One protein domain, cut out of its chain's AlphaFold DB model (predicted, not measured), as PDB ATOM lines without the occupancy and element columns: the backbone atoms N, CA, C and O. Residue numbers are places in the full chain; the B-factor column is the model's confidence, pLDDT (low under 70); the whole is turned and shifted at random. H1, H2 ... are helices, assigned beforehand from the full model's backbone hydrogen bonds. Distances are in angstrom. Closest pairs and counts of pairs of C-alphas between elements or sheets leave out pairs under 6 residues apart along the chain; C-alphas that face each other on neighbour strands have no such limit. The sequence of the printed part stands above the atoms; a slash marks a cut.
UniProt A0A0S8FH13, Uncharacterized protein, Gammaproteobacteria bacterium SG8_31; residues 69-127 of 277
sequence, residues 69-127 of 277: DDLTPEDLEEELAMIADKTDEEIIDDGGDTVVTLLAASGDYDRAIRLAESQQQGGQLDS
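AT A GLANCE: This is residues 69 to 127 of the 277 residues of an uncharacterized protein of Gammaproteobacteria bacterium SG8_31 (UniProt A0A0S8FH13). A helical hairpin, H3 and H4, makes the core, and the two earlier helices lie over one side of it: H1 crosses H3, and the short H2 lies by H4. H1 and the tail after H4 reach to opposite ends of the longest axis. The printed part has 59 residues with four named helices, H1 to H4 in order, and no named strand; its class is all helix. It is only just compact, close to loose, with a radius of gyration of the C-alphas of 12.0 A, and spans 40 by 20 by 18 A, only just elongated.

HOW THE PARTS SIT: Begin at the longest helix, H4, residues 109 to 122. H3, residues 97 to 105, touches it at a shallow tilt of 20 degrees, opposite ways, a hairpin; look at Val 100 and Ala 112, their closest C-alphas, 4.8 A apart. H2, residues 88 to 93, only just touches H4, with 3 pairs of C-alphas within 8 A, by residues 115 to 119 of H4 alone; the closest C-alphas, of Asp 88 and Leu 115, are 6.3 A apart. These two run the same way at a steep tilt of 52 degrees. H1, residues 73 to 84, touches H3 with residues 76 to 80 alone, at a steep tilt of 54 degrees; the closest C-alphas, of Leu 76 and Leu 102, are 7.2 A apart. H1 and H4 are apart. In H1, H2, H3 and H4 every O i to N i+4 pair is within hydrogen-bond range.

IN THESE COORDINATES: Find C-alpha 109 at (210.060, 241.034, 323.166); from there H4 runs 19.6 A to C-alpha 122 at (219.136, 225.282, 330.474). H1 begins at C-alpha 73, (195.610, 245.949, 330.819), and runs 15.8 A; H3 runs 12.8 A and H2 8.9 A.

THE WHOLE: The C-alphas farthest apart, of Glu 74 and Asp 126, are 40.3 A apart. The printed part has no cut, and its three links between helices are tight. Residues 69 to 71, 93 to 97 and 122 to 127 have pLDDT under 70.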
ATOM      1  N   ASP A  69     190.417 235.752 330.454       46.59
ATOM      2  CA  ASP A  69     191.870 235.776 330.319       46.59
ATOM      3  C   ASP A  69     192.222 236.566 329.054       46.59
ATOM      4  O   ASP A  69     193.345 236.525 328.553       46.59
ATOM      5  N   ASP A  70     191.285 237.387 328.578       53.12
ATOM      6  CA  ASP A  70     191.680 238.712 328.146       53.12
ATOM      7  C   ASP A  70     192.195 239.417 329.401       53.12
ATOM      8  O   ASP A  70     191.466 240.199 330.012       53.12
ATOM      9  N   LEU A  71     193.441 239.097 329.792       59.75
ATOM     10  CA  LEU A  71     194.199 239.832 330.795       59.75
ATOM     11  C   LEU A  71     193.899 241.293 330.541       59.75
ATOM     12  O   LEU A  71     194.292 241.848 329.501       59.75
ATOM     13  N   THR A  72     193.145 241.909 331.448       71.50
ATOM     14  CA  THR A  72     192.875 243.318 331.267       71.50
ATOM     15  C   THR A  72     194.232 244.017 331.301       71.50
ATOM     16  O   THR A  72     195.192 243.504 331.889       71.50
ATOM     17  N   PRO A  73     194.374 245.193 330.680       74.50
ATOM     18  CA  PRO A  73     195.610 245.949 330.819       74.50
ATOM     19  C   PRO A  73     196.040 246.120 332.289       74.50
ATOM     20  O   PRO A  73     197.232 246.176 332.560       74.50
ATOM     21  N   GLU A  74     195.084 246.139 333.227       80.19
ATOM     22  CA  GLU A  74     195.330 246.201 334.672       80.19
ATOM     23  C   GLU A  74     195.875 244.873 335.236       80.19
ATOM     24  O   GLU A  74     196.871 244.900 335.956       80.19
ATOM     25  N   ASP A  75     195.308 243.721 334.857       79.38
ATOM     26  CA  ASP A  75     195.804 242.396 335.283       79.38
ATOM     27  C   ASP A  75     197.204 242.117 334.720       79.38
ATOM     28  O   ASP A  75     198.096 241.645 335.427       79.38
ATOM     29  N   LEU A  76     197.434 242.476 333.451       76.38
ATOM     30  CA  LEU A  76     198.749 242.375 332.826       76.38
ATOM     31  C   LEU A  76     199.772 243.255 333.556       76.38
ATOM     32  O   LEU A  76     200.902 242.827 333.777       76.38
ATOM     33  N   GLU A  77     199.402 244.478 333.942       81.50
ATOM     34  CA  GLU A  77     200.273 245.357 334.727       81.50
ATOM     35  C   GLU A  77     200.595 244.774 336.114       81.50
ATOM     36  O   GLU A  77     201.748 244.867 336.547       81.50
ATOM     37  N   GLU A  78     199.628 244.152 336.795       85.00
ATOM     38  CA  GLU A  78     199.837 243.504 338.097       85.00
ATOM     39  C   GLU A  78     200.779 242.295 337.989       85.00
ATOM     40  O   GLU A  78     201.775 242.217 338.716       85.00
ATOM     41  N   GLU A  79     200.540 241.407 337.022       82.75
ATOM     42  CA  GLU A  79     201.399 240.252 336.740       82.75
ATOM     43  C   GLU A  79     202.826 240.681 336.362       82.75
ATOM     44  O   GLU A  79     203.814 240.168 336.901       82.75
ATOM     45  N   LEU A  80     202.963 241.696 335.498       84.19
ATOM     46  CA  LEU A  80     204.265 242.261 335.131       84.19
ATOM     47  C   LEU A  80     204.979 242.890 336.332       84.19
ATOM     48  O   LEU A  80     206.204 242.777 336.438       84.19
ATOM     49  N   ALA A  81     204.247 243.532 337.247       86.69
ATOM     50  CA  ALA A  81     204.817 244.101 338.464       86.69
ATOM     51  C   ALA A  81     205.367 243.010 339.399       86.69
ATOM     52  O   ALA A  81     206.436 243.198 339.983       86.69
ATOM     53  N   MET A  82     204.701 241.853 339.492       84.31
ATOM     54  CA  MET A  82     205.174 240.719 340.298       84.31
ATOM     55  C   MET A  82     206.478 240.100 339.777       84.31
ATOM     56  O   MET A  82     207.263 239.561 340.562       84.31
ATOM     57  N   ILE A  83     206.740 240.187 338.469       85.69
ATOM     58  CA  ILE A  83     207.963 239.659 337.840       85.69
ATOM     59  C   ILE A  83     209.023 240.732 337.549       85.69
ATOM     60  O   ILE A  83     210.118 240.408 337.079       85.69
ATOM     61  N   ALA A  84     208.723 242.011 337.784       84.44
ATOM     62  CA  ALA A  84     209.616 243.123 337.458       84.44
ATOM     63  C   ALA A  84     210.956 243.026 338.204       84.44
ATOM     64  O   ALA A  84     212.008 243.241 337.605       84.44
ATOM     65  N   ASP A  85     210.903 242.638 339.479       85.25
ATOM     66  CA  ASP A  85     212.078 242.523 340.349       85.25
ATOM     67  C   ASP A  85     212.721 241.125 340.329       85.25
ATOM     68  O   ASP A  85     213.783 240.933 340.922       85.25
ATOM     69  N   LYS A  86     212.103 240.151 339.642       85.06
ATOM     70  CA  LYS A  86     212.639 238.792 339.525       85.06
ATOM     71  C   LYS A  86     213.728 238.720 338.455       85.06
ATOM     72  O   LYS A  86     213.591 239.250 337.348       85.06
ATOM     73  N   THR A  87     214.801 238.012 338.773       85.00
ATOM     74  CA  THR A  87     215.833 237.623 337.810       85.00
ATOM     75  C   THR A  87     215.302 236.582 336.821       85.00
ATOM     76  O   THR A  87     214.342 235.869 337.102       85.00
ATOM     77  N   ASP A  88     215.950 236.466 335.659       79.44
ATOM     78  CA  ASP A  88     215.583 235.450 334.662       79.44
ATOM     79  C   ASP A  88     215.700 234.020 335.240       79.44
ATOM     80  O   ASP A  88     214.918 233.152 334.875       79.44
ATOM     81  N   GLU A  89     216.628 233.780 336.176       78.00
ATOM     82  CA  GLU A  89     216.801 232.489 336.864       78.00
ATOM     83  C   GLU A  89     215.631 232.184 337.812       78.00
ATOM     84  O   GLU A  89     215.038 231.112 337.723       78.00
ATOM     85  N   GLU A  90     215.218 233.157 338.632       79.88
ATOM     86  CA  GLU A  90     214.041 233.029 339.508       79.88
ATOM     87  C   GLU A  90     212.750 232.791 338.709       79.88
ATOM     88  O   GLU A  90     211.877 232.045 339.141       79.88
ATOM     89  N   ILE A  91     212.629 233.397 337.525       78.62
ATOM     90  CA  ILE A  91     211.476 233.188 336.641       78.62
ATOM     91  C   ILE A  91     211.480 231.781 336.032       78.62
ATOM     92  O   ILE A  91     210.422 231.172 335.882       78.62
ATOM     93  N   ILE A  92     212.647 231.264 335.645       71.12
ATOM     94  CA  ILE A  92     212.757 229.924 335.054       71.12
ATOM     95  C   ILE A  92     212.355 228.853 336.070       71.12
ATOM     96  O   ILE A  92     211.591 227.954 335.712       71.12
ATOM     97  N   ASP A  93     212.806 228.981 337.319       66.69
ATOM     98  CA  ASP A  93     212.498 228.030 338.393       66.69
ATOM     99  C   ASP A  93     211.000 228.004 338.759       66.69
ATOM    100  O   ASP A  93     210.470 226.947 339.106       66.69
ATOM    101  N   ASP A  94     210.297 229.131 338.600       65.00
ATOM    102  CA  ASP A  94     208.865 229.283 338.901       65.00
ATOM    103  C   ASP A  94     207.927 228.863 337.742       65.00
ATOM    104  O   ASP A  94     206.713 229.049 337.827       65.00
ATOM    105  N   GLY A  95     208.449 228.281 336.654       61.44
ATOM    106  CA  GLY A  95     207.634 227.862 335.502       61.44
ATOM    107  C   GLY A  95     207.477 228.951 334.437       61.44
ATOM    108  O   GLY A  95     206.373 229.247 333.985       61.44
ATOM    109  N   GLY A  96     208.602 229.530 334.001       65.31
ATOM    110  CA  GLY A  96     208.677 230.736 333.161       65.31
ATOM    111  C   GLY A  96     207.973 230.732 331.794       65.31
ATOM    112  O   GLY A  96     208.014 231.748 331.104       65.31
ATOM    113  N   ASP A  97     207.315 229.648 331.379       67.38
ATOM    114  CA  ASP A  97     206.587 229.579 330.106       67.38
ATOM    115  C   ASP A  97     205.420 230.574 330.033       67.38
ATOM    116  O   ASP A  97     205.252 231.233 329.004       67.38
ATOM    117  N   THR A  98     204.678 230.745 331.130       72.56
ATOM    118  CA  THR A  98     203.629 231.771 331.249       72.56
ATOM    119  C   THR A  98     204.230 233.174 331.181       72.56
ATOM    120  O   THR A  98     203.705 234.054 330.501       72.56
ATOM    121  N   VAL A  99     205.397 233.375 331.800       80.75
ATOM    122  CA  VAL A  99     206.082 234.675 331.824       80.75
ATOM    123  C   VAL A  99     206.576 235.096 330.440       80.75
ATOM    124  O   VAL A  99     206.464 236.267 330.086       80.75
ATOM    125  N   VAL A 100     207.063 234.159 329.617       83.06
ATOM    126  CA  VAL A 100     207.404 234.447 328.211       83.06
ATOM    127  C   VAL A 100     206.185 234.994 327.461       83.06
ATOM    128  O   VAL A 100     206.314 235.979 326.733       83.06
ATOM    129  N   THR A 101     205.009 234.390 327.649       79.31
ATOM    130  CA  THR A 101     203.763 234.830 327.005       79.31
ATOM    131  C   THR A 101     203.330 236.214 327.495       79.31
ATOM    132  O   THR A 101     203.022 237.070 326.668       79.31
ATOM    133  N   LEU A 102     203.390 236.475 328.805       81.44
ATOM    134  CA  LEU A 102     203.062 237.780 329.398       81.44
ATOM    135  C   LEU A 102     203.969 238.904 328.874       81.44
ATOM    136  O   LEU A 102     203.492 239.962 328.468       81.44
ATOM    137  N   LEU A 103     205.283 238.663 328.827       86.12
ATOM    138  CA  LEU A 103     206.254 239.621 328.288       86.12
ATOM    139  C   LEU A 103     206.037 239.873 326.789       86.12
ATOM    140  O   LEU A 103     206.177 240.998 326.318       86.12
ATOM    141  N   ALA A 104     205.662 238.841 326.030       85.06
ATOM    142  CA  ALA A 104     205.329 238.990 324.618       85.06
ATOM    143  C   ALA A 104     204.045 239.812 324.412       85.06
ATOM    144  O   ALA A 104     204.000 240.658 323.518       85.06
ATOM    145  N   ALA A 105     203.022 239.589 325.241       82.12
ATOM    146  CA  ALA A 105     201.763 240.333 325.202       82.12
ATOM    147  C   ALA A 105     201.951 241.818 325.556       82.12
ATOM    148  O   ALA A 105     201.303 242.680 324.965       82.12
ATOM    149  N   SER A 106     202.886 242.137 326.456       84.62
ATOM    150  CA  SER A 106     203.224 243.518 326.828       84.62
ATOM    151  C   SER A 106     204.160 244.229 325.844       84.62
ATOM    152  O   SER A 106     204.377 245.439 325.951       84.62
ATOM    153  N   GLY A 107     204.712 243.495 324.874       87.12
ATOM    154  CA  GLY A 107     205.656 244.007 323.884       87.12
ATOM    155  C   GLY A 107     207.116 244.056 324.350       87.12
ATOM    156  O   GLY A 107     207.962 244.551 323.604       87.12
ATOM    157  N   ASP A 108     207.453 243.523 325.531       90.12
ATOM    158  CA  ASP A 108     208.845 243.332 325.973       90.12
ATOM    159  C   ASP A 108     209.464 242.090 325.306       90.12
ATOM    160  O   ASP A 108     209.845 241.099 325.941       90.12
ATOM    161  N   TYR A 109     209.548 242.138 323.974       91.62
ATOM    162  CA  TYR A 109     210.060 241.034 323.166       91.62
ATOM    163  C   TYR A 109     211.521 240.718 323.486       91.62
ATOM    164  O   TYR A 109     211.914 239.556 323.445       91.62
ATOM    165  N   ASP A 110     212.326 241.713 323.860       92.12
ATOM    166  CA  ASP A 110     213.730 241.499 324.203       92.12
ATOM    167  C   ASP A 110     213.879 240.626 325.453       92.12
ATOM    168  O   ASP A 110     214.714 239.716 325.469       92.12
ATOM    169  N   ARG A 111     213.095 240.876 326.512       90.12
ATOM    170  CA  ARG A 111     213.117 240.029 327.713       90.12
ATOM    171  C   ARG A 111     212.451 238.682 327.458       90.12
ATOM    172  O   ARG A 111     213.012 237.670 327.875       90.12
ATOM    173  N   ALA A 112     211.340 238.650 326.719       90.31
ATOM    174  CA  ALA A 112     210.675 237.404 326.332       90.31
ATOM    175  C   ALA A 112     211.623 236.467 325.564       90.31
ATOM    176  O   ALA A 112     211.729 235.284 325.884       90.31
ATOM    177  N   ILE A 113     212.365 237.005 324.589       92.88
ATOM    178  CA  ILE A 113     213.340 236.251 323.799       92.88
ATOM    179  C   ILE A 113     214.487 235.756 324.672       92.88
ATOM    180  O   ILE A 113     214.815 234.575 324.600       92.88
ATOM    181  N   ARG A 114     215.088 236.612 325.512       90.75
ATOM    182  CA  ARG A 114     216.184 236.184 326.404       90.75
ATOM    183  C   ARG A 114     215.756 235.038 327.317       90.75
ATOM    184  O   ARG A 114     216.502 234.073 327.477       90.75
ATOM    185  N   LEU A 115     214.553 235.128 327.881       87.81
ATOM    186  CA  LEU A 115     214.001 234.095 328.746       87.81
ATOM    187  C   LEU A 115     213.767 232.789 327.973       87.81
ATOM    188  O   LEU A 115     214.231 231.735 328.403       87.81
ATOM    189  N   ALA A 116     213.141 232.863 326.796       86.88
ATOM    190  CA  ALA A 116     212.908 231.705 325.935       86.88
ATOM    191  C   ALA A 116     214.217 231.054 325.435       86.88
ATOM    192  O   ALA A 116     214.329 229.827 325.389       86.88
ATOM    193  N   GLU A 117     215.242 231.846 325.101       88.69
ATOM    194  CA  GLU A 117     216.583 231.351 324.762       88.69
ATOM    195  C   GLU A 117     217.234 230.644 325.960       88.69
ATOM    196  O   GLU A 117     217.819 229.571 325.798       88.69
ATOM    197  N   SER A 118     217.108 231.215 327.161       82.88
ATOM    198  CA  SER A 118     217.636 230.631 328.397       82.88
ATOM    199  C   SER A 118     216.963 229.297 328.729       82.88
ATOM    200  O   SER A 118     217.654 228.316 329.001       82.88
ATOM    201  N   GLN A 119     215.638 229.200 328.588       76.81
ATOM    202  CA  GLN A 119     214.895 227.943 328.746       76.81
ATOM    203  C   GLN A 119     215.395 226.852 327.786       76.81
ATOM    204  O   GLN A 119     215.572 225.700 328.185       76.81
ATOM    205  N   GLN A 120     215.692 227.205 326.530       77.19
ATOM    206  CA  GLN A 120     216.251 226.252 325.565       77.19
ATOM    207  C   GLN A 120     217.697 225.838 325.877       77.19
ATOM    208  O   GLN A 120     218.094 224.726 325.531       77.19
ATOM    209  N   GLN A 121     218.490 226.711 326.505       70.94
ATOM    210  CA  GLN A 121     219.886 226.438 326.865       70.94
ATOM    211  C   GLN A 121     220.018 225.659 328.182       70.94
ATOM    212  O   GLN A 121     220.813 224.723 328.253       70.94
ATOM    213  N   GLY A 122     219.230 226.012 329.203       55.62
ATOM    214  CA  GLY A 122     219.136 225.282 330.474       55.62
ATOM    215  C   GLY A 122     218.502 223.900 330.300       55.62
ATOM    216  O   GLY A 122     218.850 222.953 331.001       55.62
ATOM    217  N   GLY A 123     217.656 223.758 329.277       53.19
ATOM    218  CA  GLY A 123     217.087 222.506 328.796       53.19
ATOM    219  C   GLY A 123     218.038 221.651 327.953       53.19
ATOM    220  O   GLY A 123     217.595 221.047 326.975       53.19
ATOM    221  N   GLN A 124     219.315 221.515 328.330       46.72
ATOM    222  CA  GLN A 124     220.146 220.391 327.874       46.72
ATOM    223  C   GLN A 124     219.654 219.093 328.556       46.72
ATOM    224  O   GLN A 124     220.371 218.426 329.295       46.72
ATOM    225  N   LEU A 125     218.371 218.789 328.370       43.78
ATOM    226  CA  LEU A 125     217.652 217.677 328.962       43.78
ATOM    227  C   LEU A 125     217.819 216.473 328.038       43.78
ATOM    228  O   LEU A 125     217.370 216.457 326.895       43.78
ATOM    229  N   ASP A 126     218.517 215.483 328.570       39.16
ATOM    230  CA  ASP A 126     219.014 214.243 327.971       39.16
ATOM    231  C   ASP A 126     217.919 213.258 327.489       39.16
ATOM    232  O   ASP A 126     218.096 212.043 327.553       39.16
ATOM    233  N   SER A 127     216.751 213.719 327.027       41.12
ATOM    234  CA  SER A 127     215.676 212.820 326.590       41.12
ATOM    235  C   SER A 127     215.557 212.759 325.068       41.12
ATOM    236  O   SER A 127     214.842 213.500 324.403       41.12
TER     237      SER A 127